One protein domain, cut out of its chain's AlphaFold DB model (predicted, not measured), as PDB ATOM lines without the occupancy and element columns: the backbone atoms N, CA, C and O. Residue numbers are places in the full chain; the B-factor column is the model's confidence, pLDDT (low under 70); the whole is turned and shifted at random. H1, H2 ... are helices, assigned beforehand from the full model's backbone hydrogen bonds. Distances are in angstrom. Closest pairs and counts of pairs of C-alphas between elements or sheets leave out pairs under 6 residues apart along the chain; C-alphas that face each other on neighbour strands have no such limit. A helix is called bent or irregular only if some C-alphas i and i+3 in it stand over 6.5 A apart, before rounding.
ATOM      1  N   MET A 584       4.149   8.140   2.023       97.38
ATOM      2  CA  MET A 584       2.938   8.031   1.200       97.38
ATOM      3  C   MET A 584       3.067   8.847  -0.089       97.38
ATOM      4  O   MET A 584       2.897   8.281  -1.171       97.38
ATOM      5  N   GLU A 585       3.449  10.124  -0.004       97.94
ATOM      6  CA  GLU A 585       3.661  10.972  -1.184       97.94
ATOM      7  C   GLU A 585       4.722  10.387  -2.129       97.94
ATOM      8  O   GLU A 585       4.538  10.360  -3.348       97.94
ATOM      9  N   ALA A 586       5.822   9.855  -1.587       97.44
ATOM     10  CA  ALA A 586       6.860   9.198  -2.376       97.44
ATOM     11  C   ALA A 586       6.322   7.987  -3.164       97.44
ATOM     12  O   ALA A 586       6.713   7.777  -4.317       97.44
ATOM     13  N   LYS A 587       5.400   7.209  -2.581       97.81
ATOM     14  CA  LYS A 587       4.735   6.076  -3.252       97.81
ATOM     15  C   LYS A 587       3.709   6.545  -4.284       97.81
ATOM     16  O   LYS A 587       3.621   5.944  -5.353       97.81
ATOM     17  N   GLU A 588       2.983   7.631  -4.031       98.12
ATOM     18  CA  GLU A 588       2.044   8.195  -5.007       98.12
ATOM     19  C   GLU A 588       2.770   8.725  -6.255       98.12
ATOM     20  O   GLU A 588       2.410   8.365  -7.378       98.12
ATOM     21  N   ARG A 589       3.891   9.438  -6.076       98.00
ATOM     22  CA  ARG A 589       4.775   9.876  -7.175       98.00
ATOM     23  C   ARG A 589       5.324   8.689  -7.996       98.00
ATOM     24  O   ARG A 589       5.449   8.786  -9.220       98.00
ATOM     25  N   GLN A 590       5.602   7.540  -7.367       98.12
ATOM     26  CA  GLN A 590       5.968   6.298  -8.075       98.12
ATOM     27  C   GLN A 590       4.792   5.714  -8.878       98.12
ATOM     28  O   GLN A 590       4.969   5.336 -10.037       98.12
ATOM     29  N   VAL A 591       3.584   5.671  -8.303       97.94
ATOM     30  CA  VAL A 591       2.366   5.221  -9.004       97.94
ATOM     31  C   VAL A 591       2.063   6.111 -10.212       97.94
ATOM     32  O   VAL A 591       1.719   5.600 -11.278       97.94
ATOM     33  N   GLU A 592       2.232   7.425 -10.089       98.06
ATOM     34  CA  GLU A 592       2.040   8.366 -11.193       98.06
ATOM     35  C   GLU A 592       3.096   8.210 -12.298       98.06
ATOM     36  O   GLU A 592       2.754   8.179 -13.484       98.06
ATOM     37  N   THR A 593       4.357   7.967 -11.925       98.25
ATOM     38  CA  THR A 593       5.424   7.614 -12.877       98.25
ATOM     39  C   THR A 593       5.060   6.354 -13.677       98.25
ATOM     40  O   THR A 593       5.102   6.359 -14.909       98.25
ATOM     41  N   LEU A 594       4.598   5.293 -13.004       98.44
ATOM     42  CA  LEU A 594       4.160   4.052 -13.656       98.44
ATOM     43  C   LEU A 594       2.922   4.257 -14.551       98.44
ATOM     44  O   LEU A 594       2.834   3.668 -15.632       98.44
ATOM     45  N   ARG A 595       1.974   5.125 -14.161       98.19
ATOM     46  CA  ARG A 595       0.836   5.520 -15.018       98.19
ATOM     47  C   ARG A 595       1.321   6.190 -16.311       98.19
ATOM     48  O   ARG A 595       0.800   5.869 -17.385       98.19
ATOM     49  N   ALA A 596       2.328   7.062 -16.236       98.00
ATOM     50  CA  ALA A 596       2.923   7.716 -17.403       98.00
ATOM     51  C   ALA A 596       3.646   6.718 -18.331       98.00
ATOM     52  O   ALA A 596       3.433   6.746 -19.548       98.00
ATOM     53  N   GLU A 597       4.422   5.777 -17.784       98.50
ATOM     54  CA  GLU A 597       5.060   4.709 -18.569       98.50
ATOM     55  C   GLU A 597       4.030   3.825 -19.288       98.50
ATOM     56  O   GLU A 597       4.141   3.584 -20.495       98.50
ATOM     57  N   ILE A 598       2.964   3.410 -18.594       98.12
ATOM     58  CA  ILE A 598       1.857   2.640 -19.181       98.12
ATOM     59  C   ILE A 598       1.179   3.426 -20.315       98.12
ATOM     60  O   ILE A 598       0.842   2.845 -21.353       98.12
ATOM     61  N   ALA A 599       1.005   4.744 -20.176       98.00
ATOM     62  CA  ALA A 599       0.465   5.594 -21.238       98.00
ATOM     63  C   ALA A 599       1.397   5.661 -22.465       98.00
ATOM     64  O   ALA A 599       0.924   5.568 -23.605       98.00
ATOM     65  N   ILE A 600       2.717   5.747 -22.260       98.06
ATOM     66  CA  ILE A 600       3.721   5.693 -23.336       98.06
ATOM     67  C   ILE A 600       3.672   4.334 -24.049       98.06
ATOM     68  O   ILE A 600       3.600   4.298 -25.280       98.06
ATOM     69  N   ILE A 601       3.642   3.223 -23.306       97.62
ATOM     70  CA  ILE A 601       3.557   1.865 -23.864       97.62
ATOM     71  C   ILE A 601       2.272   1.704 -24.687       97.62
ATOM     72  O   ILE A 601       2.341   1.312 -25.852       97.62
ATOM     73  N   ARG A 602       1.107   2.105 -24.157       97.25
ATOM     74  CA  ARG A 602      -0.174   2.100 -24.896       97.25
ATOM     75  C   ARG A 602      -0.098   2.920 -26.191       97.25
ATOM     76  O   ARG A 602      -0.574   2.468 -27.233       97.25
ATOM     77  N   LYS A 603       0.551   4.092 -26.168       97.88
ATOM     78  CA  LYS A 603       0.766   4.945 -27.355       97.88
ATOM     79  C   LYS A 603       1.698   4.286 -28.384       97.88
ATOM     80  O   LYS A 603       1.473   4.437 -29.584       97.88
ATOM     81  N   GLN A 604       2.704   3.524 -27.945       97.12
ATOM     82  CA  GLN A 604       3.567   2.731 -28.829       97.12
ATOM     83  C   GLN A 604       2.843   1.518 -29.433       97.12
ATOM     84  O   GLN A 604       2.978   1.282 -30.633       97.12
ATOM     85  N   LEU A 605       2.061   0.769 -28.647       96.62
ATOM     86  CA  LEU A 605       1.284  -0.375 -29.140       96.62
ATOM     87  C   LEU A 605       0.227   0.076 -30.156       96.62
ATOM     88  O   LEU A 605       0.190  -0.459 -31.261       96.62
ATOM     89  N   LYS A 606      -0.524   1.153 -29.870       96.50
ATOM     90  CA  LYS A 606      -1.484   1.727 -30.830       96.50
ATOM     91  C   LYS A 606      -0.811   2.118 -32.154       96.50
ATOM     92  O   LYS A 606      -1.346   1.797 -33.209       96.50
ATOM     93  N   ARG A 607       0.388   2.722 -32.110       96.38
ATOM     94  CA  ARG A 607       1.197   3.027 -33.311       96.38
ATOM     95  C   ARG A 607       1.641   1.769 -34.071       96.38
ATOM     96  O   ARG A 607       1.582   1.763 -35.297       96.38
ATOM     97  N   LYS A 608       2.069   0.708 -33.375       95.38
ATOM     98  CA  LYS A 608       2.435  -0.586 -33.992       95.38
ATOM     99  C   LYS A 608       1.232  -1.262 -34.651       95.38
ATOM    100  O   LYS A 608       1.376  -1.818 -35.737       95.38
ATOM    101  N   LEU A 609       0.055  -1.179 -34.030       95.44
ATOM    102  CA  LEU A 609      -1.188  -1.725 -34.568       95.44
ATOM    103  C   LEU A 609      -1.622  -0.974 -35.838       95.44
ATOM    104  O   LEU A 609      -1.860  -1.614 -36.856       95.44
ATOM    105  N   THR A 610      -1.618   0.366 -35.832       94.69
ATOM    106  CA  THR A 610      -1.936   1.173 -37.032       94.69
ATOM    107  C   THR A 610      -0.893   1.052 -38.146       94.69
ATOM    108  O   THR A 610      -1.235   1.193 -39.312       94.69
ATOM    109  N   ALA A 611       0.374   0.784 -37.813       94.00
ATOM    110  CA  ALA A 611       1.440   0.542 -38.793       94.00
ATOM    111  C   ALA A 611       1.500  -0.917 -39.293       94.00
ATOM    112  O   ALA A 611       2.348  -1.254 -40.119       94.00
ATOM    113  N   THR A 612       0.637  -1.804 -38.787       93.62
ATOM    114  CA  THR A 612       0.552  -3.194 -39.246       93.62
ATOM    115  C   THR A 612      -0.417  -3.260 -40.432       93.62
ATOM    116  O   THR A 612      -1.609  -3.048 -40.212       93.62
ATOM    117  N   PRO A 613       0.041  -3.555 -41.667       92.62
ATOM    118  CA  PRO A 613      -0.804  -3.507 -42.866       92.62
ATOM    119  C   PRO A 613      -1.933  -4.545 -42.818       92.62
ATOM    120  O   PRO A 613      -1.792  -5.578 -42.166       92.62
ATOM    121  N   ASP A 614      -3.031  -4.309 -43.538       87.50
ATOM    122  CA  ASP A 614      -4.237  -5.151 -43.461       87.50
ATOM    123  C   ASP A 614      -4.062  -6.583 -43.986       87.50
ATOM    124  O   ASP A 614      -4.796  -7.477 -43.579       87.50
ATOM    125  N   GLY A 615      -3.034  -6.837 -44.802       89.62
ATOM    126  CA  GLY A 615      -2.612  -8.192 -45.181       89.62
ATOM    127  C   GLY A 615      -1.804  -8.944 -44.111       89.62
ATOM    128  O   GLY A 615      -1.366 -10.068 -44.352       89.62
ATOM    129  N   ALA A 616      -1.540  -8.347 -42.942       86.50
ATOM    130  CA  ALA A 616      -0.860  -9.034 -41.849       86.50
ATOM    131  C   ALA A 616      -1.793 -10.051 -41.177       86.50
ATOM    132  O   ALA A 616      -2.928  -9.730 -40.832       86.50
ATOM    133  N   SER A 617      -1.284 -11.262 -40.928       91.12
ATOM    134  CA  SER A 617      -2.061 -12.331 -40.299       91.12
ATOM    135  C   SER A 617      -2.692 -11.884 -38.977       91.12
ATOM    136  O   SER A 617      -2.051 -11.235 -38.147       91.12
ATOM    137  N   GLU A 618      -3.948 -12.269 -38.755       88.25
ATOM    138  CA  GLU A 618      -4.721 -11.830 -37.589       88.25
ATOM    139  C   GLU A 618      -4.032 -12.203 -36.262       88.25
ATOM    140  O   GLU A 618      -4.008 -11.414 -35.324       88.25
ATOM    141  N   VAL A 619      -3.348 -13.353 -36.228       90.94
ATOM    142  CA  VAL A 619      -2.487 -13.803 -35.118       90.94
ATOM    143  C   VAL A 619      -1.414 -12.769 -34.748       90.94
ATOM    144  O   VAL A 619      -1.087 -12.612 -33.573       90.94
ATOM    145  N   LYS A 620      -0.868 -12.034 -35.727       89.38
ATOM    146  CA  LYS A 620       0.093 -10.948 -35.492       89.38
ATOM    147  C   LYS A 620      -0.598  -9.692 -34.956       89.38
ATOM    148  O   LYS A 620      -0.040  -9.065 -34.063       89.38
ATOM    149  N   ARG A 621      -1.802  -9.353 -35.438       86.62
ATOM    150  CA  ARG A 621      -2.612  -8.237 -34.903       86.62
ATOM    151  C   ARG A 621      -3.125  -8.507 -33.480       86.62
ATOM    152  O   ARG A 621      -3.124  -7.585 -32.683       86.62
ATOM    153  N   ARG A 622      -3.462  -9.755 -33.123       86.50
ATOM    154  CA  ARG A 622      -3.845 -10.175 -31.754       86.50
ATOM    155  C   ARG A 622      -2.667 -10.284 -30.765       86.50
ATOM    156  O   ARG A 622      -2.898 -10.499 -29.580       86.50
ATOM    157  N   LYS A 623      -1.416 -10.196 -31.239       89.50
ATOM    158  CA  LYS A 623      -0.182 -10.281 -30.425       89.50
ATOM    159  C   LYS A 623       0.500  -8.911 -30.216       89.50
ATOM    160  O   LYS A 623       1.552  -8.848 -29.581       89.50
TER     161      LYS A 623
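What this domain is: This is residues 584 to 623 of the 624 residues of the protein "uncharacterized protein LOC113469463" of Diaphorina citri (UniProt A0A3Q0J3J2). One long, straight helix, H1, makes most of the length of this model, and past its C-terminal end the link runs on and then folds back as a hook that leads into one short helical turn, H2. Most of H1, residues 584 to 607, stands free, and so do residues 614 to 619 of the hook. The printed part has 40 residues with two named helices, H1 then H2 along the chain, and no named strand; the class is all helix. The whole is extended, with a radius of gyration of the C-alphas of 15.4 A, and the C-alphas span 49 by 15 by 5 A, a rod.

Where its parts are: H1 runs from Met 584 to Thr 610, 27 residues, and measures 39.1 A from first to last C-alpha. Its C-alpha 584 is at (2.938, 8.031, 1.200) and its C-alpha 610 at (-1.936, 1.173, -37.032), with z falling along the helix. H2 holds residues 618 to 621, 5.0 A from first to last C-alpha, and ends with C-alpha 621 at (-2.612, -8.237, -34.903).

How they stand to each other: H1 and H2 are close but not clearly touching, with 1 pair of C-alphas within 8 A. The closest C-alphas of the two are those of Leu 609 and Arg 621, 6.7 A apart. Their centres are 24.3 A apart. In H1 every pair of O i and N i+4 is within hydrogen-bond range; H2 is too short for such a pair, and its 1 pair of O i and N i+3 is within range. Neither helix is bent.

The domain as a whole: The two C-alphas farthest apart are those of Met 584 and Gly 615, at 49.4 A, while the first and last printed C-alphas, of Met 584 and Lys 623, are 36.7 A apart. The link from H1 to H2, 7 residues, is short, and the printed part has no cut. The mean pLDDT of the printed part is 94.9, with 97 for H1 and 89 for H2, and no printed residue is under 70.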